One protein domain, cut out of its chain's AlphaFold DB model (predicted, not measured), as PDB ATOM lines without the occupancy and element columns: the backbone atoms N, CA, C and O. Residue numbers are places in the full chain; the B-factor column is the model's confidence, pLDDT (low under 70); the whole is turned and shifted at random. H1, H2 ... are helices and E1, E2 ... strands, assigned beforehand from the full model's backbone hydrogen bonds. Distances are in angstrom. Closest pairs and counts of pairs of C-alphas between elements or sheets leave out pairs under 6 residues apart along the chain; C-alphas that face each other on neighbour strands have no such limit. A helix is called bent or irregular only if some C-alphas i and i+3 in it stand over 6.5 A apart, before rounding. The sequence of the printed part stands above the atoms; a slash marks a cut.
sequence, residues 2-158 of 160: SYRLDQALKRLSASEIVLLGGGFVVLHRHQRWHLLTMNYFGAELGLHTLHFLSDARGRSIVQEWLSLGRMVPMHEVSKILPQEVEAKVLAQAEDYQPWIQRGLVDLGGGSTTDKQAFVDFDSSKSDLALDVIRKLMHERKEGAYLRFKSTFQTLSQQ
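What this domain is: This is residues 2 to 158 of the 160 residues of an uncharacterized protein of Anaerolineae bacterium (UniProt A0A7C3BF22). A long, strongly twisted sheet of eight strands runs through the domain, its row of strands following the longest axis, with helices on both faces. H1 and H2 cover one face near E1, E2 and E3, while H4, H5 and H6 pack on the other face, H6 over E4, E8 and E6; this makes three layers, with the sheet between helices. The printed part has 157 residues with seven named helices and eight named strands, in the order H1 E1 E2 E3 E4 H2 E5 H3 H4 H5 E6 E7 H6 E8 H7. The sheet's order is E5 E1 E2 E3 E4 E8 E6 E7, all antiparallel, and the class is mixed, helices and strands. The whole is compact, with a radius of gyration of the C-alphas of 15.3 A, and elongated, with spans of 50 by 32 by 31 A.

How they stand to each other: After H1, residues 2 to 12, come E1, residues 17 to 21, E2, 24 to 29, E3, 32 to 41, and E4, 44 to 53: a meander, each strand the antiparallel neighbour of the one before, with a hairpin at each step. N 19 and O 26 are 2.9 A apart, N 34 and O 27 2.9 A, and N 48 and O 37 2.8 A, each within hydrogen-bond range. H1 stands up from the sheet over E1 and E2, its line rising 48 degrees out of the local plane; the closest C-alphas of H1 and E2, those of Leu 12 and His 28, are 5.7 A apart. H2, residues 55 to 65, is over E2 and E3 at a height over the sheet of 8.6 A, and slantwise to E3 at 37 degrees on the local plane. H1 and H2 touch about perpendicular, at 74 degrees, with the C-alphas of Leu 5 and Gln 63 closest, 6.3 A apart. E5, residues 70 to 73, is an edge strand beside E1, with N 20 and O 70 2.8 A apart. H3, residues 74 to 77, is on the sheet, over none of the strands, and touches H4, residues 81 to 88, only at the corner, with the C-alphas of Met 74 and Leu 81 closest, 5.8 A apart. H4 is on the opposite face from H2; its closest C-alphas with E4 are those of Glu 84 and Leu 47, 6.1 A apart. H5, residues 94 to 101, is on the sheet, and its closest C-alphas with E6, residues 105 to 109, are those of Trp 99 and Val 105, 5.6 A apart; E6 and E7, residues 117 to 120, form a hairpin, with N 109 and O 117 2.9 A apart, within hydrogen-bond range. H6, residues 123 to 139, is on the same face as H4 at a height over the sheet of 9.2 A, and touches H5 with residues 123 to 130 alone, at a steep tilt of 37 degrees, only just past shallow, opposite ways; the C-alphas of Gln 101 and Ser 123 are closest, 4.4 A apart. E8, residues 144 to 148, has E4 and E6 as neighbours, with N 148 and O 48 2.8 A apart and N 106 and O 147 2.9 A apart. E7, H6 and E8 form a split strand-helix-strand unit, two strands running the same way with E6 between them, and its crossover is right-handed. H7, residues 153 to 156, is not on the sheet and touches no helix. Every O i to N i+4 pair is within hydrogen-bond range in H1, H2 and H4, against 2 of 4 in H5 and 11 of 13 in H6; H3 and H7 are too short for such a pair.

Where its parts are: H1 begins at C-alpha 2, (116.801, 153.960, 275.390), and is 15.4 A long, as is H2. E3 measures 26.2 A and E4 26.0 A, from C-alpha 44 at (92.854, 152.401, 246.228). H6 is the longest helix by residues, 24.1 A, with a kink of 29 degrees near residue 130. H5 and H6 are irregular: C-alphas 95 and 98 are 7.2 A apart, and C-alphas 124 and 127 8.3 A. H7 ends at C-alpha 156, (92.191, 167.710, 243.029).

The domain as a whole: The C-alphas farthest apart, those of Tyr 3 and Ser 124, are 49.7 A apart. The printed part has no cut; the link from E6 to E7 is short, and the other links are tight. The mean pLDDT of the printed part is 84.6, with values under 70 at residue 2 and at residues 109 to 124, 141 to 143 and 155 to 158.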
ATOM      1  N   SER A   2     117.117 152.640 275.993       65.69
ATOM      2  CA  SER A   2     116.801 153.960 275.390       65.69
ATOM      3  C   SER A   2     117.382 154.192 273.981       65.69
ATOM      4  O   SER A   2     116.680 154.719 273.132       65.69
ATOM      5  N   TYR A   3     118.585 153.688 273.669       74.94
ATOM      6  CA  TYR A   3     119.237 153.930 272.367       74.94
ATOM      7  C   TYR A   3     118.401 153.504 271.142       74.94
ATOM      8  O   TYR A   3     118.381 154.200 270.130       74.94
ATOM      9  N   ARG A   4     117.678 152.377 271.233       82.94
ATOM     10  CA  ARG A   4     116.817 151.891 270.138       82.94
ATOM     11  C   ARG A   4     115.573 152.760 269.952       82.94
ATOM     12  O   ARG A   4     115.167 152.995 268.818       82.94
ATOM     13  N   LEU A   5     115.001 153.253 271.053       86.44
ATOM     14  CA  LEU A   5     113.869 154.173 271.016       86.44
ATOM     15  C   LEU A   5     114.294 155.518 270.423       86.44
ATOM     16  O   LEU A   5     113.667 155.989 269.484       86.44
ATOM     17  N   ASP A   6     115.409 156.083 270.883       86.88
ATOM     18  CA  ASP A   6     115.904 157.375 270.400       86.88
ATOM     19  C   ASP A   6     116.220 157.349 268.894       86.88
ATOM     20  O   ASP A   6     115.902 158.293 268.169       86.88
ATOM     21  N   GLN A   7     116.790 156.248 268.387       88.12
ATOM     22  CA  GLN A   7     116.985 156.055 266.948       88.12
ATOM     23  C   GLN A   7     115.663 155.965 266.178       88.12
ATOM     24  O   GLN A   7     115.535 156.569 265.114       88.12
ATOM     25  N   ALA A   8     114.681 155.227 266.695       88.94
ATOM     26  CA  ALA A   8     113.384 155.094 266.043       88.94
ATOM     27  C   ALA A   8     112.625 156.425 265.995       88.94
ATOM     28  O   ALA A   8     112.122 156.797 264.941       88.94
ATOM     29  N   LEU A   9     112.614 157.186 267.095       89.94
ATOM     30  CA  LEU A   9     111.998 158.515 267.152       89.94
ATOM     31  C   LEU A   9     112.654 159.485 266.157       89.94
ATOM     32  O   LEU A   9     111.953 160.228 265.469       89.94
ATOM     33  N   LYS A  10     113.988 159.444 266.019       88.69
ATOM     34  CA  LYS A  10     114.708 160.212 264.990       88.69
ATOM     35  C   LYS A  10     114.297 159.810 263.575       88.69
ATOM     36  O   LYS A  10     114.041 160.682 262.754       88.69
ATOM     37  N   ARG A  11     114.203 158.508 263.291       89.94
ATOM     38  CA  ARG A  11     113.792 158.011 261.967       89.94
ATOM     39  C   ARG A  11     112.348 158.365 261.632       89.94
ATOM     40  O   ARG A  11     112.091 158.762 260.512       89.94
ATOM     41  N   LEU A  12     111.433 158.268 262.592       89.25
ATOM     42  CA  LEU A  12     110.020 158.629 262.411       89.25
ATOM     43  C   LEU A  12     109.790 160.134 262.289       89.25
ATOM     44  O   LEU A  12     108.734 160.558 261.836       89.25
ATOM     45  N   SER A  13     110.775 160.936 262.693       82.94
ATOM     46  CA  SER A  13     110.789 162.373 262.422       82.94
ATOM     47  C   SER A  13     111.240 162.688 260.990       82.94
ATOM     48  O   SER A  13     111.090 163.828 260.558       82.94
ATOM     49  N   ALA A  14     111.782 161.709 260.252       76.38
ATOM     50  CA  ALA A  14     111.974 161.825 258.812       76.38
ATOM     51  C   ALA A  14     110.621 161.606 258.121       76.38
ATOM     52  O   ALA A  14     109.959 160.594 258.338       76.38
ATOM     53  N   SER A  15     110.224 162.553 257.273       72.50
ATOM     54  CA  SER A  15     108.887 162.680 256.672       72.50
ATOM     55  C   SER A  15     108.439 161.528 255.762       72.50
ATOM     56  O   SER A  15     107.315 161.558 255.276       72.50
ATOM     57  N   GLU A  16     109.277 160.517 255.538       87.44
ATOM     58  CA  GLU A  16     109.028 159.412 254.602       87.44
ATOM     59  C   GLU A  16     108.893 158.044 255.285       87.44
ATOM     60  O   GLU A  16     108.460 157.080 254.649       87.44
ATOM     61  N   ILE A  17     109.257 157.936 256.568       93.81
ATOM     62  CA  ILE A  17     109.237 156.678 257.325       93.81
ATOM     63  C   ILE A  17     108.054 156.667 258.284       93.81
ATOM     64  O   ILE A  17     107.788 157.637 258.990       93.81
ATOM     65  N   VAL A  18     107.391 155.518 258.363       95.44
ATOM     66  CA  VAL A  18     106.308 155.261 259.309       95.44
ATOM     67  C   VAL A  18     106.570 153.989 260.097       95.44
ATOM     68  O   VAL A  18     107.318 153.113 259.663       95.44
ATOM     69  N   LEU A  19     105.943 153.878 261.263       95.69
ATOM     70  CA  LEU A  19     105.888 152.649 262.040       95.69
ATOM     71  C   LEU A  19     104.550 151.961 261.764       95.69
ATOM     72  O   LEU A  19     103.496 152.462 262.146       95.69
ATOM     73  N   LEU A  20     104.609 150.820 261.089       94.38
ATOM     74  CA  LEU A  20     103.464 149.977 260.774       94.38
ATOM     75  C   LEU A  20     103.285 148.918 261.870       94.38
ATOM     76  O   LEU A  20     104.220 148.166 262.157       94.38
ATOM     77  N   GLY A  21     102.089 148.837 262.452       91.50
ATOM     78  CA  GLY A  21     101.718 147.828 263.448       91.50
ATOM     79  C   GLY A  21     100.282 147.355 263.240       91.50
ATOM     80  O   GLY A  21      99.334 148.112 263.438       91.50
ATOM     81  N   GLY A  22     100.103 146.100 262.817       86.75
ATOM     82  CA  GLY A  22      98.785 145.590 262.425       86.75
ATOM     83  C   GLY A  22      98.180 146.416 261.279       86.75
ATOM     84  O   GLY A  22      98.830 146.612 260.256       86.75
ATOM     85  N   GLY A  23      96.950 146.909 261.460       85.25
ATOM     86  CA  GLY A  23      96.256 147.795 260.510       85.25
ATOM     87  C   GLY A  23      96.500 149.295 260.726       85.25
ATOM     88  O   GLY A  23      95.793 150.117 260.142       85.25
ATOM     89  N   PHE A  24      97.456 149.657 261.582       92.94
ATOM     90  CA  PHE A  24      97.700 151.035 261.995       92.94
ATOM     91  C   PHE A  24      99.067 151.544 261.551       92.94
ATOM     92  O   PHE A  24     100.059 150.811 261.539       92.94
ATOM     93  N   VAL A  25      99.126 152.843 261.270       95.25
ATOM     94  CA  VAL A  25     100.344 153.548 260.867       95.25
ATOM     95  C   VAL A  25     100.617 154.676 261.854       95.25
ATOM     96  O   VAL A  25      99.736 155.483 262.132       95.25
ATOM     97  N   VAL A  26     101.840 154.755 262.371       95.12
ATOM     98  CA  VAL A  26     102.280 155.825 263.275       95.12
ATOM     99  C   VAL A  26     103.372 156.645 262.610       95.12
ATOM    100  O   VAL A  26     104.338 156.094 262.081       95.12
ATOM    101  N   LEU A  27     103.237 157.967 262.664       94.88
ATOM    102  CA  LEU A  27     104.222 158.899 262.115       94.88
ATOM    103  C   LEU A  27     104.318 160.176 262.950       94.88
ATOM    104  O   LEU A  27     103.385 160.529 263.678       94.88
ATOM    105  N   HIS A  28     105.443 160.879 262.825       93.94
ATOM    106  CA  HIS A  28     105.650 162.180 263.448       93.94
ATOM    107  C   HIS A  28     105.776 163.263 262.374       93.94
ATOM    108  O   HIS A  28     106.705 163.256 261.569       93.94
ATOM    109  N   ARG A  29     104.829 164.203 262.346       92.50
ATOM    110  CA  ARG A  29     104.765 165.265 261.332       92.50
ATOM    111  C   ARG A  29     104.159 166.531 261.924       92.50
ATOM    112  O   ARG A  29     103.258 166.459 262.757       92.50
ATOM    113  N   HIS A  30     104.670 167.693 261.516       91.94
ATOM    114  CA  HIS A  30     104.263 168.999 262.056       91.94
ATOM    115  C   HIS A  30     104.370 169.077 263.594       91.94
ATOM    116  O   HIS A  30     103.477 169.592 264.262       91.94
ATOM    117  N   GLN A  31     105.462 168.532 264.155       89.38
ATOM    118  CA  GLN A  31     105.735 168.481 265.605       89.38
ATOM    119  C   GLN A  31     104.638 167.770 266.422       89.38
ATOM    120  O   GLN A  31     104.408 168.066 267.600       89.38
ATOM    121  N   ARG A  32     103.914 166.848 265.780       90.56
ATOM    122  CA  ARG A  32     102.833 166.070 266.378       90.56
ATOM    123  C   ARG A  32     102.945 164.612 265.970       90.56
ATOM    124  O   ARG A  32     103.394 164.285 264.871       90.56
ATOM    125  N   TRP A  33     102.510 163.749 266.874       92.69
ATOM    126  CA  TRP A  33     102.357 162.328 266.619       92.69
ATOM    127  C   TRP A  33     100.967 162.051 266.074       92.69
ATOM    128  O   TRP A  33      99.985 162.609 266.568       92.69
ATOM    129  N   HIS A  34     100.904 161.162 265.091       93.94
ATOM    130  CA  HIS A  34      99.662 160.774 264.442       93.94
ATOM    131  C   HIS A  34      99.536 159.257 264.434       93.94
ATOM    132  O   HIS A  34     100.514 158.558 264.158       93.94
ATOM    133  N   LEU A  35      98.334 158.765 264.723       94.31
ATOM    134  CA  LEU A  35      97.937 157.379 264.473       94.31
ATOM    135  C   LEU A  35      96.930 157.389 263.331       94.31
ATOM    136  O   LEU A  35      95.931 158.106 263.398       94.31
ATOM    137  N   LEU A  36      97.199 156.599 262.300       95.12
ATOM    138  CA  LEU A  36      96.366 156.495 261.114       95.12
ATOM    139  C   LEU A  36      95.805 155.087 260.969       95.12
ATOM    140  O   LEU A  36      96.457 154.105 261.335       95.12
ATOM    141  N   THR A  37      94.640 155.000 260.336       94.31
ATOM    142  CA  THR A  37      94.140 153.754 259.748       94.31
ATOM    143  C   THR A  37      93.985 153.911 258.245       94.31
ATOM    144  O   THR A  37      93.770 155.014 257.735       94.31
ATOM    145  N   MET A  38      94.089 152.789 257.541       93.44
ATOM    146  CA  MET A  38      93.921 152.712 256.095       93.44
ATOM    147  C   MET A  38      92.603 152.010 255.766       93.44
ATOM    148  O   MET A  38      92.211 151.078 256.468       93.44
ATOM    149  N   ASN A  39      91.935 152.427 254.694       93.25
ATOM    150  CA  ASN A  39      90.766 151.730 254.159       93.25
ATOM    151  C   ASN A  39      90.756 151.796 252.629       93.25
ATOM    152  O   ASN A  39      91.388 152.668 252.030       93.25
ATOM    153  N   TYR A  40      90.034 150.871 252.003       91.25
ATOM    154  CA  TYR A  40      89.826 150.886 250.564       91.25
ATOM    155  C   TYR A  40      88.738 151.891 250.181       91.25
ATOM    156  O   TYR A  40      87.608 151.825 250.664       91.25
ATOM    157  N   PHE A  41      89.078 152.795 249.267       88.56
ATOM    158  CA  PHE A  41      88.157 153.705 248.594       88.56
ATOM    159  C   PHE A  41      88.085 153.291 247.121       88.56
ATOM    160  O   PHE A  41      88.854 153.755 246.280       88.56
ATOM    161  N   GLY A  42      87.207 152.335 246.814       88.56
ATOM    162  CA  GLY A  42      87.248 151.633 245.532       88.56
ATOM    163  C   GLY A  42      88.453 150.691 245.469       88.56
ATOM    164  O   GLY A  42      88.586 149.815 246.318       88.56
ATOM    165  N   ALA A  43      89.322 150.861 244.470       88.31
ATOM    166  CA  ALA A  43      90.515 150.026 244.282       88.31
ATOM    167  C   ALA A  43      91.762 150.533 245.035       88.31
ATOM    168  O   ALA A  43      92.771 149.832 245.088       88.31
ATOM    169  N   GLU A  44      91.705 151.735 245.612       89.38
ATOM    170  CA  GLU A  44      92.854 152.401 246.228       89.38
ATOM    171  C   GLU A  44      92.829 152.278 247.756       89.38
ATOM    172  O   GLU A  44      91.799 152.507 248.392       89.38
ATOM    173  N   LEU A  45      93.979 151.953 248.357       91.38
ATOM    174  CA  LEU A  45      94.159 151.906 249.811       91.38
ATOM    175  C   LEU A  45      94.611 153.285 250.320       91.38
ATOM    176  O   LEU A  45      95.793 153.625 250.228       91.38
ATOM    177  N   GLY A  46      93.676 154.073 250.854       92.94
ATOM    178  CA  GLY A  46      93.895 155.458 251.289       92.94
ATOM    179  C   GLY A  46      93.810 155.656 252.805       92.94
ATOM    180  O   GLY A  46      93.395 154.763 253.545       92.94
ATOM    181  N   LEU A  47      94.188 156.851 253.270       95.19
ATOM    182  CA  LEU A  47      94.114 157.228 254.681       95.19
ATOM    183  C   LEU A  47      92.644 157.425 255.067       95.19
ATOM    184  O   LEU A  47      91.958 158.301 254.531       95.19
ATOM    185  N   HIS A  48      92.175 156.607 256.008       93.56
ATOM    186  CA  HIS A  48      90.790 156.600 256.462       93.56
ATOM    187  C   HIS A  48      90.578 157.404 257.738       93.56
ATOM    188  O   HIS A  48      89.694 158.258 257.766       93.56
ATOM    189  N   THR A  49      91.389 157.172 258.774       93.19
ATOM    190  CA  THR A  49      91.322 157.962 260.011       93.19
ATOM    191  C   THR A  49      92.650 158.605 260.364       93.19
ATOM    192  O   THR A  49      93.713 158.061 260.069       93.19
ATOM    193  N   LEU A  50      92.566 159.759 261.026       94.56
ATOM    194  CA  LEU A  50      93.689 160.507 261.576       94.56
ATOM    195  C   LEU A  50      93.400 160.872 263.033       94.56
ATOM    196  O   LEU A  50      92.477 161.633 263.324       94.56
ATOM    197  N   HIS A  51      94.222 160.356 263.943       92.69
ATOM    198  CA  HIS A  51      94.218 160.725 265.354       92.69
ATOM    199  C   HIS A  51      95.404 161.640 265.663       92.69
ATOM    200  O   HIS A  51      96.537 161.320 265.301       92.69
ATOM    201  N   PHE A  52      95.163 162.712 266.418       91.12
ATOM    202  CA  PHE A  52      96.221 163.552 266.983       91.12
ATOM    203  C   PHE A  52      96.619 163.020 268.360       91.12
ATOM    204  O   PHE A  52      95.792 162.956 269.266       91.12
ATOM    205  N   LEU A  53      97.885 162.644 268.532       89.19
ATOM    206  CA  LEU A  53      98.373 162.047 269.773       89.19
ATOM    207  C   LEU A  53      99.213 163.028 270.591       89.19
ATOM    208  O   LEU A  53      99.986 163.831 270.054       89.19
ATOM    209  N   SER A  54      99.132 162.898 271.917       87.62
ATOM    210  CA  SER A  54     100.092 163.516 272.833       87.62
ATOM    211  C   SER A  54     101.506 162.978 272.584       87.62
ATOM    212  O   SER A  54     101.677 161.861 272.093       87.62
ATOM    213  N   ASP A  55     102.536 163.765 272.918       89.00
ATOM    214  CA  ASP A  55     103.928 163.308 272.761       89.00
ATOM    215  C   ASP A  55     104.209 162.055 273.601       89.00
ATOM    216  O   ASP A  55     104.798 161.091 273.114       89.00
ATOM    217  N   ALA A  56     103.681 162.023 274.829       89.56
ATOM    218  CA  ALA A  56     103.758 160.859 275.701       89.56
ATOM    219  C   ALA A  56     103.106 159.618 275.067       89.56
ATOM    220  O   ALA A  56     103.712 158.545 275.065       89.56
ATOM    221  N   ARG A  57     101.906 159.757 274.479       89.19
ATOM    222  CA  ARG A  57     101.205 158.623 273.861       89.19
ATOM    223  C   ARG A  57     101.898 158.144 272.590       89.19
ATOM    224  O   ARG A  57     102.067 156.941 272.427       89.19
ATOM    225  N   GLY A  58     102.348 159.061 271.731       91.12
ATOM    226  CA  GLY A  58     103.115 158.726 270.530       91.12
ATOM    227  C   GLY A  58     104.383 157.937 270.861       91.12
ATOM    228  O   GLY A  58     104.588 156.846 270.334       91.12
ATOM    229  N   ARG A  59     105.186 158.422 271.817       91.94
ATOM    230  CA  ARG A  59     106.387 157.716 272.298       91.94
ATOM    231  C   ARG A  59     106.067 156.354 272.906       91.94
ATOM    232  O   ARG A  59     106.794 155.400 272.645       91.94
ATOM    233  N   SER A  60     104.996 156.266 273.696       91.50
ATOM    234  CA  SER A  60     104.537 155.010 274.297       91.50
ATOM    235  C   SER A  60     104.177 153.974 273.231       91.50
ATOM    236  O   SER A  60     104.653 152.846 273.329       91.50
ATOM    237  N   ILE A  61     103.421 154.353 272.193       91.56
ATOM    238  CA  ILE A  61     103.078 153.449 271.086       91.56
ATOM    239  C   ILE A  61     104.334 153.021 270.332       91.56
ATOM    240  O   ILE A  61     104.505 151.836 270.064       91.56
ATOM    241  N   VAL A  62     105.243 153.956 270.026       92.25
ATOM    242  CA  VAL A  62     106.514 153.603 269.378       92.25
ATOM    243  C   VAL A  62     107.258 152.580 270.227       92.25
ATOM    244  O   VAL A  62     107.620 151.527 269.720       92.25
ATOM    245  N   GLN A  63     107.436 152.834 271.523       92.25
ATOM    246  CA  GLN A  63     108.127 151.916 272.424       92.25
ATOM    247  C   GLN A  63     107.476 150.527 272.473       92.25
ATOM    248  O   GLN A  63     108.194 149.529 272.431       92.25
ATOM    249  N   GLU A  64     106.148 150.466 272.548       91.25
ATOM    250  CA  GLU A  64     105.374 149.222 272.559       91.25
ATOM    251  C   GLU A  64     105.540 148.445 271.247       91.25
ATOM    252  O   GLU A  64     105.737 147.232 271.249       91.25
ATOM    253  N   TRP A  65     105.504 149.144 270.113       92.19
ATOM    254  CA  TRP A  65     105.506 148.525 268.790       92.19
ATOM    255  C   TRP A  65     106.904 148.318 268.219       92.19
ATOM    256  O   TRP A  65     107.037 147.676 267.185       92.19
ATOM    257  N   LEU A  66     107.970 148.779 268.872       86.00
ATOM    258  CA  LEU A  66     109.334 148.542 268.391       86.00
ATOM    259  C   LEU A  66     109.699 147.056 268.279       86.00
ATOM    260  O   LEU A  66     110.572 146.712 267.486       86.00
ATOM    261  N   SER A  67     109.067 146.187 269.069       84.44
ATOM    262  CA  SER A  67     109.274 144.735 269.018       84.44
ATOM    263  C   SER A  67     108.296 143.999 268.100       84.44
ATOM    264  O   SER A  67     108.570 142.857 267.740       84.44
ATOM    265  N   LEU A  68     107.169 144.620 267.736       87.12
ATOM    266  CA  LEU A  68     106.047 143.958 267.053       87.12
ATOM    267  C   LEU A  68     105.750 144.536 265.662       87.12
ATOM    268  O   LEU A  68     105.201 143.852 264.803       87.12
ATOM    269  N   GLY A  69     106.092 145.801 265.449       90.00
ATOM    270  CA  GLY A  69     105.869 146.550 264.225       90.00
ATOM    271  C   GLY A  69     107.112 146.635 263.345       90.00
ATOM    272  O   GLY A  69     108.181 146.099 263.643       90.00
ATOM    273  N   ARG A  70     106.968 147.341 262.226       93.12
ATOM    274  CA  ARG A  70     108.033 147.551 261.241       93.12
ATOM    275  C   ARG A  70     108.141 149.025 260.890       93.12
ATOM    276  O   ARG A  70     107.141 149.658 260.569       93.12
ATOM    277  N   MET A  71     109.359 149.561 260.905       93.25
ATOM    278  CA  MET A  71     109.633 150.867 260.304       93.25
ATOM    279  C   MET A  71     109.838 150.693 258.805       93.25
ATOM    280  O   MET A  71     110.799 150.036 258.401       93.25
ATOM    281  N   VAL A  72     108.959 151.282 258.004       94.50
ATOM    282  CA  VAL A  72     108.966 151.161 256.543       94.50
ATOM    283  C   VAL A  72     108.746 152.527 255.889       94.50
ATOM    284  O   VAL A  72     108.139 153.408 256.505       94.50
ATOM    285  N   PRO A  73     109.230 152.735 254.659       95.31
ATOM    286  CA  PRO A  73     108.796 153.846 253.824       95.31
ATOM    287  C   PRO A  73     107.275 153.853 253.614       95.31
ATOM    288  O   PRO A  73     106.661 152.799 253.453       95.31
ATOM    289  N   MET A  74     106.663 155.038 253.548       94.75
ATOM    290  CA  MET A  74     105.209 155.187 253.339       94.75
ATOM    291  C   MET A  74     104.692 154.435 252.104       94.75
ATOM    292  O   MET A  74     103.637 153.806 252.161       94.75
ATOM    293  N   HIS A  75     105.442 154.465 250.999       94.38
ATOM    294  CA  HIS A  75     105.040 153.829 249.743       94.38
ATOM    295  C   HIS A  75     104.975 152.293 249.822       94.38
ATOM    296  O   HIS A  75     104.296 151.676 249.004       94.38
ATOM    297  N   GLU A  76     105.653 151.672 250.797       94.50
ATOM    298  CA  GLU A  76     105.539 150.230 251.050       94.50
ATOM    299  C   GLU A  76     104.217 149.869 251.743       94.50
ATOM    300  O   GLU A  76     103.762 148.733 251.628       94.50
ATOM    301  N   VAL A  77     103.582 150.817 252.445       93.69
ATOM    302  CA  VAL A  77     102.254 150.621 253.053       93.69
ATOM    303  C   VAL A  77     101.157 150.773 252.000       93.69
ATOM    304  O   VAL A  77     100.270 149.934 251.891       93.69
ATOM    305  N   SER A  78     101.211 151.853 251.221       93.00
ATOM    306  CA  SER A  78     100.351 152.077 250.058       93.00
ATOM    307  C   SER A  78     101.039 153.046 249.106       93.00
ATOM    308  O   SER A  78     101.637 154.032 249.542       93.00
ATOM    309  N   LYS A  79     100.910 152.802 247.797       92.81
ATOM    310  CA  LYS A  79     101.524 153.634 246.747       92.81
ATOM    311  C   LYS A  79     101.124 155.105 246.848       92.81
ATOM    312  O   LYS A  79     101.928 155.965 246.508       92.81
ATOM    313  N   ILE A  80      99.905 155.372 247.318       93.31
ATOM    314  CA  ILE A  80      99.354 156.723 247.444       93.31
ATOM    315  C   ILE A  80      99.512 157.328 248.844       93.31
ATOM    316  O   ILE A  80      99.143 158.482 249.056       93.31
ATOM    317  N   LEU A  81     100.040 156.575 249.818       94.06
ATOM    318  CA  LEU A  81     100.144 157.055 251.197       94.06
ATOM    319  C   LEU A  81     100.961 158.352 251.337       94.06
ATOM    320  O   LEU A  81     100.534 159.205 252.113       94.06
ATOM    321  N   PRO A  82     102.084 158.564 250.620       94.62
ATOM    322  CA  PRO A  82     102.798 159.838 250.696       94.62
ATOM    323  C   PRO A  82     101.906 161.044 250.359       94.62
ATOM    324  O   PRO A  82     101.896 162.032 251.089       94.62
ATOM    325  N   GLN A  83     101.106 160.940 249.294       94.50
ATOM    326  CA  GLN A  83     100.190 161.990 248.847       94.50
ATOM    327  C   GLN A  83      99.004 162.153 249.803       94.50
ATOM    328  O   GLN A  83      98.582 163.271 250.087       94.50
ATOM    329  N   GLU A  84      98.490 161.046 250.336       94.94
ATOM    330  CA  GLU A  84      97.459 161.054 251.374       94.94
ATOM    331  C   GLU A  84      97.935 161.788 252.632       94.94
ATOM    332  O   GLU A  84      97.219 162.641 253.151       94.94
ATOM    333  N   VAL A  85      99.150 161.495 253.107       95.25
ATOM    334  CA  VAL A  85      99.738 162.158 254.279       95.25
ATOM    335  C   VAL A  85      99.944 163.644 254.012       95.25
ATOM    336  O   VAL A  85      99.608 164.453 254.871       95.25
ATOM    337  N   GLU A  86     100.438 164.017 252.832       94.06
ATOM    338  CA  GLU A  86     100.611 165.423 252.453       94.06
ATOM    339  C   GLU A  86      99.281 166.190 252.450       94.06
ATOM    340  O   GLU A  86      99.194 167.287 252.994       94.06
ATOM    341  N   ALA A  87      98.229 165.597 251.884       94.19
ATOM    342  CA  ALA A  87      96.940 166.258 251.709       94.19
ATOM    343  C   ALA A  87      96.059 166.272 252.971       94.19
ATOM    344  O   ALA A  87      95.141 167.090 253.065       94.19
ATOM    345  N   LYS A  88      96.281 165.341 253.909       95.31
ATOM    346  CA  LYS A  88      95.377 165.107 255.050       95.31
ATOM    347  C   LYS A  88      96.021 165.246 256.416       95.31
ATOM    348  O   LYS A  88      95.289 165.426 257.378       95.31
ATOM    349  N   VAL A  89      97.344 165.149 256.551       95.06
ATOM    350  CA  VAL A  89      98.033 165.340 257.837       95.06
ATOM    351  C   VAL A  89      98.554 166.768 257.888       95.06
ATOM    352  O   VAL A  89      99.736 167.027 257.681       95.06
ATOM    353  N   LEU A  90      97.637 167.701 258.137       95.00
ATOM    354  CA  LEU A  90      97.889 169.130 257.949       95.00
ATOM    355  C   LEU A  90      98.466 169.815 259.194       95.00
ATOM    356  O   LEU A  90      98.340 169.343 260.337       95.00
ATOM    357  N   ALA A  91      99.136 170.942 258.950       93.12
ATOM    358  CA  ALA A  91      99.846 171.709 259.961       93.12
ATOM    359  C   ALA A  91      98.894 172.505 260.861       93.12
ATOM    360  O   ALA A  91      99.160 172.589 262.067       93.12
ATOM    361  N   GLN A  92      97.809 173.041 260.303       94.31
ATOM    362  CA  GLN A  92      96.836 173.871 261.007       94.31
ATOM    363  C   GLN A  92      95.422 173.292 260.866       94.31
ATOM    364  O   GLN A  92      95.162 172.447 260.008       94.31
ATOM    365  N   ALA A  93      94.510 173.698 261.751       92.19
ATOM    366  CA  ALA A  93      93.123 173.232 261.697       92.19
ATOM    367  C   ALA A  93      92.391 173.862 260.502       92.19
ATOM    368  O   ALA A  93      91.589 173.213 259.842       92.19
ATOM    369  N   GLU A  94      92.726 175.112 260.208       93.88
ATOM    370  CA  GLU A  94      92.204 175.948 259.133       93.88
ATOM    371  C   GLU A  94      92.425 175.303 257.757       93.88
ATOM    372  O   GLU A  94      91.554 175.369 256.893       93.88
ATOM    373  N   ASP A  95      93.526 174.568 257.591       94.44
ATOM    374  CA  ASP A  95      93.840 173.847 256.355       94.44
ATOM    375  C   ASP A  95      92.815 172.730 256.041       94.44
ATOM    376  O   ASP A  95      92.722 172.269 254.904       94.44
ATOM    377  N   TYR A  96      92.001 172.303 257.018       92.44
ATOM    378  CA  TYR A  96      90.912 171.343 256.792       92.44
ATOM    379  C   TYR A  96      89.632 171.982 256.252       92.44
ATOM    380  O   TYR A  96      88.705 171.255 255.892       92.44
ATOM    381  N   GLN A  97      89.551 173.310 256.153       90.62
ATOM    382  CA  GLN A  97      88.351 173.996 255.676       90.62
ATOM    383  C   GLN A  97      87.839 173.470 254.317       90.62
ATOM    384  O   GLN A  97      86.638 173.205 254.225       90.62
ATOM    385  N   PRO A  98      88.683 173.204 253.296       90.19
ATOM    386  CA  PRO A  98      88.216 172.630 252.032       90.19
ATOM    387  C   PRO A  98      87.612 171.230 252.188       90.19
ATOM    388  O   PRO A  98      86.652 170.885 251.499       90.19
ATOM    389  N   TRP A  99      88.146 170.421 253.107       90.44
ATOM    390  CA  TRP A  99      87.618 169.090 253.402       90.44
ATOM    391  C   TRP A  99      86.245 169.171 254.074       90.44
ATOM    392  O   TRP A  99      85.344 168.414 253.717       90.44
ATOM    393  N   ILE A 100      86.082 170.105 255.015       89.50
ATOM    394  CA  ILE A 100      84.834 170.313 255.759       89.50
ATOM    395  C   ILE A 100      83.742 170.866 254.841       89.50
ATOM    396  O   ILE A 100      82.645 170.323 254.784       89.50
ATOM    397  N   GLN A 101      84.047 171.904 254.060       87.94
ATOM    398  CA  GLN A 101      83.074 172.538 253.164       87.94
ATOM    399  C   GLN A 101      82.530 171.577 252.102       87.94
ATOM    400  O   GLN A 101      81.387 171.717 251.671       87.94
ATOM    401  N   ARG A 102      83.336 170.589 251.699       87.25
ATOM    402  CA  ARG A 102      82.943 169.533 250.756       87.25
ATOM    403  C   ARG A 102      82.314 168.311 251.438       87.25
ATOM    404  O   ARG A 102      81.987 167.347 250.754       87.25
ATOM    405  N   GLY A 103      82.176 168.315 252.766       87.25
ATOM    406  CA  GLY A 103      81.646 167.191 253.542       87.25
ATOM    407  C   GLY A 103      82.497 165.921 253.445       87.25
ATOM    408  O   GLY A 103      81.972 164.824 253.622       87.25
ATOM    409  N   LEU A 104      83.794 166.049 253.131       89.62
ATOM    410  CA  LEU A 104      84.731 164.937 252.908       89.62
ATOM    411  C   LEU A 104      85.437 164.468 254.188       89.62
ATOM    412  O   LEU A 104      86.175 163.477 254.154       89.62
ATOM    413  N   VAL A 105      85.221 165.169 255.301       89.69
ATOM    414  CA  VAL A 105      85.767 164.833 256.615       89.69
ATOM    415  C   VAL A 105      84.673 164.873 257.677       89.69
ATOM    416  O   VAL A 105      83.915 165.834 257.756       89.69
ATOM    417  N   ASP A 106      84.627 163.839 258.510       87.81
ATOM    418  CA  ASP A 106      83.799 163.797 259.715       87.81
ATOM    419  C   ASP A 106      84.667 163.798 260.963       87.81
ATOM    420  O   ASP A 106      85.827 163.374 260.939       87.81
ATOM    421  N   LEU A 107      84.048 164.146 262.087       82.56
ATOM    422  CA  LEU A 107      84.584 163.804 263.390       82.56
ATOM    423  C   LEU A 107      84.021 162.469 263.872       82.56
ATOM    424  O   LEU A 107      82.815 162.311 264.060       82.56
ATOM    425  N   GLY A 108      84.914 161.526 264.149       73.56
ATOM    426  CA  GLY A 108      84.598 160.333 264.923       73.56
ATOM    427  C   GLY A 108      84.897 160.538 266.407       73.56
ATOM    428  O   GLY A 108      85.950 161.064 266.773       73.56
ATOM    429  N   GLY A 109      83.981 160.090 267.266       64.31
ATOM    430  CA  GLY A 109      84.176 159.996 268.708       64.31
ATOM    431  C   GLY A 109      83.736 158.634 269.244       64.31
ATOM    432  O   GLY A 109      82.693 158.102 268.862       64.31
ATOM    433  N   GLY A 110      84.536 158.063 270.141       54.22
ATOM    434  CA  GLY A 110      84.176 156.858 270.886       54.22
ATOM    435  C   GLY A 110      85.401 156.090 271.368       54.22
ATOM    436  O   GLY A 110      86.361 155.899 270.625       54.22
ATOM    437  N   SER A 111      85.367 155.627 272.616       43.31
ATOM    438  CA  SER A 111      86.276 154.587 273.090       43.31
ATOM    439  C   SER A 111      85.629 153.237 272.807       43.31
ATOM    440  O   SER A 111      84.482 153.035 273.196       43.31
ATOM    441  N   THR A 112      86.373 152.326 272.179       42.31
ATOM    442  CA  THR A 112      86.072 150.883 272.078       42.31
ATOM    443  C   THR A 112      84.762 150.518 271.355       42.31
ATOM    444  O   THR A 112      83.681 150.686 271.897       42.31
ATOM    445  N   THR A 113      84.907 150.012 270.123       43.38
ATOM    446  CA  THR A 113      84.070 149.056 269.347       43.38
ATOM    447  C   THR A 113      82.529 149.081 269.345       43.38
ATOM    448  O   THR A 113      81.985 148.742 268.303       43.38
ATOM    449  N   ASP A 114      81.809 149.542 270.369       38.41
ATOM    450  CA  ASP A 114      80.346 149.365 270.451       38.41
ATOM    451  C   ASP A 114      79.524 150.664 270.397       38.41
ATOM    452  O   ASP A 114      78.300 150.614 270.286       38.41
ATOM    453  N   LYS A 115      80.158 151.845 270.438       40.97
ATOM    454  CA  LYS A 115      79.470 153.145 270.285       40.97
ATOM    455  C   LYS A 115      80.337 154.153 269.534       40.97
ATOM    456  O   LYS A 115      80.871 155.089 270.125       40.97
ATOM    457  N   GLN A 116      80.498 153.957 268.227       54.00
ATOM    458  CA  GLN A 116      81.043 155.011 267.370       54.00
ATOM    459  C   GLN A 116      79.949 156.053 267.131       54.00
ATOM    460  O   GLN A 116      78.975 155.794 266.425       54.00
ATOM    461  N   ALA A 117      80.094 157.221 267.750       52.97
ATOM    462  CA  ALA A 117      79.297 158.387 267.415       52.97
ATOM    463  C   ALA A 117      80.065 159.187 266.360       52.97
ATOM    464  O   ALA A 117      81.204 159.599 266.585       52.97
ATOM    465  N   PHE A 118      79.444 159.394 265.203       61.59
ATOM    466  CA  PHE A 118      79.975 160.277 264.174       61.59
ATOM    467  C   PHE A 118      79.225 161.597 264.232       61.59
ATOM    468  O   PHE A 118      77.994 161.620 264.224       61.59
ATOM    469  N   VAL A 119      79.976 162.689 264.290       60.44
ATOM    470  CA  VAL A 119      79.447 164.026 264.059       60.44
ATOM    471  C   VAL A 119      79.827 164.381 262.631       60.44
ATOM    472  O   VAL A 119      80.997 164.636 262.341       60.44
ATOM    473  N   ASP A 120      78.836 164.331 261.741       61.28
ATOM    474  CA  ASP A 120      78.989 164.845 260.382       61.28
ATOM    475  C   ASP A 120      79.064 166.374 260.462       61.28
ATOM    476  O   ASP A 120      78.221 167.027 261.096       61.28
ATOM    477  N   PHE A 121      80.110 166.926 259.862       63.12
ATOM    478  CA  PHE A 121      80.248 168.358 259.687       63.12
ATOM    479  C   PHE A 121      79.756 168.689 258.286       63.12
ATOM    480  O   PHE A 121      80.484 168.548 257.306       63.12
ATOM    481  N   ASP A 122      78.509 169.136 258.188       60.22
ATOM    482  CA  ASP A 122      78.048 169.768 256.964       60.22
ATOM    483  C   ASP A 122      78.659 171.171 256.833       60.22
ATOM    484  O   ASP A 122      79.126 171.779 257.804       60.22
ATOM    485  N   SER A 123      78.647 171.713 255.616       59.88
ATOM    486  CA  SER A 123      79.248 173.016 255.307       59.88
ATOM    487  C   SER A 123      78.692 174.159 256.169       59.88
ATOM    488  O   SER A 123      79.423 175.106 256.466       59.88
ATOM    489  N   SER A 124      77.445 174.042 256.647       61.03
ATOM    490  CA  SER A 124      76.792 175.006 257.544       61.03
ATOM    491  C   SER A 124      77.405 175.070 258.953       61.03
ATOM    492  O   SER A 124      77.178 176.037 259.679       61.03
ATOM    493  N   LYS A 125      78.227 174.081 259.332       73.19
ATOM    494  CA  LYS A 125      78.910 173.979 260.634       73.19
ATOM    495  C   LYS A 125      80.428 174.084 260.521       73.19
ATOM    496  O   LYS A 125      81.134 173.643 261.428       73.19
ATOM    497  N   SER A 126      80.936 174.671 259.435       76.94
ATOM    498  CA  SER A 126      82.379 174.739 259.163       76.94
ATOM    499  C   SER A 126      83.183 175.347 260.320       76.94
ATOM    500  O   SER A 126      84.200 174.782 260.712       76.94
ATOM    501  N   ASP A 127      82.696 176.428 260.933       83.12
ATOM    502  CA  ASP A 127      83.394 177.084 262.050       83.12
ATOM    503  C   ASP A 127      83.435 176.200 263.304       83.12
ATOM    504  O   ASP A 127      84.481 176.040 263.932       83.12
ATOM    505  N   LEU A 128      82.315 175.544 263.628       82.25
ATOM    506  CA  LEU A 128      82.243 174.596 264.741       82.25
ATOM    507  C   LEU A 128      83.174 173.399 264.508       82.25
ATOM    508  O   LEU A 128      83.842 172.941 265.435       82.25
ATOM    509  N   ALA A 129      83.227 172.896 263.276       84.19
ATOM    510  CA  ALA A 129      84.117 171.814 262.889       84.19
ATOM    511  C   ALA A 129      85.582 172.209 263.089       84.19
ATOM    512  O   ALA A 129      86.320 171.498 263.770       84.19
ATOM    513  N   LEU A 130      85.982 173.373 262.573       89.38
ATOM    514  CA  LEU A 130      87.331 173.911 262.732       89.38
ATOM    515  C   LEU A 130      87.700 174.100 264.204       89.38
ATOM    516  O   LEU A 130      88.790 173.701 264.612       89.38
ATOM    517  N   ASP A 131      86.790 174.628 265.022       88.19
ATOM    518  CA  ASP A 131      87.005 174.779 266.461       88.19
ATOM    519  C   ASP A 131      87.249 173.436 267.153       88.19
ATOM    520  O   ASP A 131      88.119 173.329 268.024       88.19
ATOM    521  N   VAL A 132      86.517 172.393 266.760       86.25
ATOM    522  CA  VAL A 132      86.737 171.048 267.293       86.25
ATOM    523  C   VAL A 132      88.072 170.482 266.817       86.25
ATOM    524  O   VAL A 132      88.834 170.001 267.653       86.25
ATOM    525  N   ILE A 133      88.416 170.584 265.531       89.69
ATOM    526  CA  ILE A 133      89.724 170.135 265.020       89.69
ATOM    527  C   ILE A 133      90.858 170.855 265.754       89.69
ATOM    528  O   ILE A 133      91.808 170.210 266.202       89.69
ATOM    529  N   ARG A 134      90.738 172.172 265.956       91.69
ATOM    530  CA  ARG A 134      91.717 172.975 266.695       91.69
ATOM    531  C   ARG A 134      91.881 172.468 268.127       91.69
ATOM    532  O   ARG A 134      93.009 172.269 268.580       91.69
ATOM    533  N   LYS A 135      90.771 172.180 268.817       87.25
ATOM    534  CA  LYS A 135      90.800 171.549 270.145       87.25
ATOM    535  C   LYS A 135      91.474 170.182 270.106       87.25
ATOM    536  O   LYS A 135      92.294 169.914 270.969       87.25
ATOM    537  N   LEU A 136      91.218 169.338 269.112       86.12
ATOM    538  CA  LEU A 136      91.856 168.018 269.019       86.12
ATOM    539  C   LEU A 136      93.359 168.095 268.776       86.12
ATOM    540  O   LEU A 136      94.122 167.374 269.416       86.12
ATOM    541  N   MET A 137      93.799 168.997 267.901       89.88
ATOM    542  CA  MET A 137      95.222 169.238 267.668       89.88
ATOM    543  C   MET A 137      95.942 169.743 268.926       89.88
ATOM    544  O   MET A 137      97.116 169.417 269.135       89.88
ATOM    545  N   HIS A 138      95.252 170.538 269.750       85.75
ATOM    546  CA  HIS A 138      95.813 171.147 270.953       85.75
ATOM    547  C   HIS A 138      95.735 170.236 272.183       85.75
ATOM    548  O   HIS A 138      96.754 169.950 272.807       85.75
ATOM    549  N   GLU A 139      94.535 169.760 272.515       76.81
ATOM    550  CA  GLU A 139      94.250 168.937 273.691       76.81
ATOM    551  C   GLU A 139      94.744 167.497 273.518       76.81
ATOM    552  O   GLU A 139      95.039 166.834 274.511       76.81
ATOM    553  N   ARG A 140      94.844 167.011 272.269       71.31
ATOM    554  CA  ARG A 140      95.351 165.671 271.918       71.31
ATOM    555  C   ARG A 140      94.660 164.552 272.712       71.31
ATOM    556  O   ARG A 140      95.298 163.585 273.133       71.31
ATOM    557  N   LYS A 141      93.354 164.735 272.958       62.38
ATOM    558  CA  LYS A 141      92.504 163.820 273.728       62.38
ATOM    559  C   LYS A 141      92.388 162.475 273.023       62.38
ATOM    560  O   LYS A 141      92.122 162.407 271.825       62.38
ATOM    561  N   GLU A 142      92.544 161.405 273.794       61.38
ATOM    562  CA  GLU A 142      92.419 160.040 273.293       61.38
ATOM    563  C   GLU A 142      90.985 159.752 272.809       61.38
ATOM    564  O   GLU A 142      90.006 160.175 273.422       61.38
ATOM    565  N   GLY A 143      90.861 159.021 271.695       64.00
ATOM    566  CA  GLY A 143      89.586 158.494 271.187       64.00
ATOM    567  C   GLY A 143      88.864 159.334 270.125       64.00
ATOM    568  O   GLY A 143      88.021 158.789 269.418       64.00
ATOM    569  N   ALA A 144      89.203 160.613 269.951       76.50
ATOM    570  CA  ALA A 144      88.661 161.436 268.865       76.50
ATOM    571  C   ALA A 144      89.567 161.409 267.623       76.50
ATOM    572  O   ALA A 144      90.793 161.326 267.739       76.50
ATOM    573  N   TYR A 145      88.965 161.457 266.433       87.25
ATOM    574  CA  TYR A 145      89.689 161.383 265.163       87.25
ATOM    575  C   TYR A 145      88.942 162.034 264.011       87.25
ATOM    576  O   TYR A 145      87.716 162.127 264.015       87.25
ATOM    577  N   LEU A 146      89.699 162.425 262.991       91.81
ATOM    578  CA  LEU A 146      89.142 162.797 261.697       91.81
ATOM    579  C   LEU A 146      88.933 161.534 260.869       91.81
ATOM    580  O   LEU A 146      89.838 160.700 260.793       91.81
ATOM    581  N   ARG A 147      87.759 161.390 260.259       92.38
ATOM    582  CA  ARG A 147      87.438 160.324 259.304       92.38
ATOM    583  C   ARG A 147      87.296 160.922 257.915       92.38
ATOM    584  O   ARG A 147      86.441 161.771 257.705       92.38
ATOM    585  N   PHE A 148      88.074 160.434 256.962       92.19
ATOM    586  CA  PHE A 148      87.988 160.850 255.567       92.19
ATOM    587  C   PHE A 148      87.075 159.909 254.784       92.19
ATOM    588  O   PHE A 148      87.164 158.683 254.916       92.19
ATOM    589  N   LYS A 149      86.203 160.492 253.956       90.75
ATOM    590  CA  LYS A 149      85.239 159.755 253.121       90.75
ATOM    591  C   LYS A 149      85.801 159.360 251.748       90.75
ATOM    592  O   LYS A 149      85.169 158.584 251.039       90.75
ATOM    593  N   SER A 150      86.972 159.874 251.371       89.88
ATOM    594  CA  SER A 150      87.599 159.624 250.070       89.88
ATOM    595  C   SER A 150      89.122 159.776 250.119       89.88
ATOM    596  O   SER A 150      89.680 160.207 251.130       89.88
ATOM    597  N   THR A 151      89.801 159.452 249.017       90.00
ATOM    598  CA  THR A 151      91.239 159.695 248.810       90.00
ATOM    599  C   THR A 151      91.559 161.160 248.489       90.00
ATOM    600  O   THR A 151      90.679 161.924 248.089       90.00
ATOM    601  N   PHE A 152      92.840 161.537 248.565       83.06
ATOM    602  CA  PHE A 152      93.348 162.872 248.212       83.06
ATOM    603  C   PHE A 152      92.963 163.321 246.792       83.06
ATOM    604  O   PHE A 152      92.722 164.504 246.562       83.06
ATOM    605  N   GLN A 153      92.838 162.381 245.849       83.00
ATOM    606  CA  GLN A 153      92.504 162.665 244.448       83.00
ATOM    607  C   GLN A 153      91.159 163.390 244.277       83.00
ATOM    608  O   GLN A 153      90.992 164.186 243.352       83.00
ATOM    609  N   THR A 154      90.209 163.172 245.189       76.12
ATOM    610  CA  THR A 154      88.895 163.829 245.156       76.12
ATOM    611  C   THR A 154      88.997 165.332 245.411       76.12
ATOM    612  O   THR A 154      88.185 166.096 244.896       76.12
ATOM    613  N   LEU A 155      90.009 165.794 246.157       68.75
ATOM    614  CA  LEU A 155      90.233 167.229 246.309       68.75
ATOM    615  C   LEU A 155      90.703 167.882 245.006       68.75
ATOM    616  O   LEU A 155      90.253 168.984 244.691       68.75
ATOM    617  N   SER A 156      91.573 167.199 244.259       63.81
ATOM    618  CA  SER A 156      92.191 167.710 243.029       63.81
ATOM    619  C   SER A 156      91.271 167.714 241.804       63.81
ATOM    620  O   SER A 156      91.519 168.476 240.883       63.81
ATOM    621  N   GLN A 157      90.214 166.896 241.773       60.00
ATOM    622  CA  GLN A 157      89.373 166.708 240.576       60.00
ATOM    623  C   GLN A 157      88.204 167.702 240.419       60.00
ATOM    624  O   GLN A 157      87.448 167.590 239.463       60.00
ATOM    625  N   GLN A 158      88.025 168.663 241.328       52.47
ATOM    626  CA  GLN A 158      86.935 169.658 241.252       52.47
ATOM    627  C   GLN A 158      87.440 171.099 241.437       52.47
ATOM    628  O   GLN A 158      86.758 171.933 242.027       52.47
TER     629      GLN A 158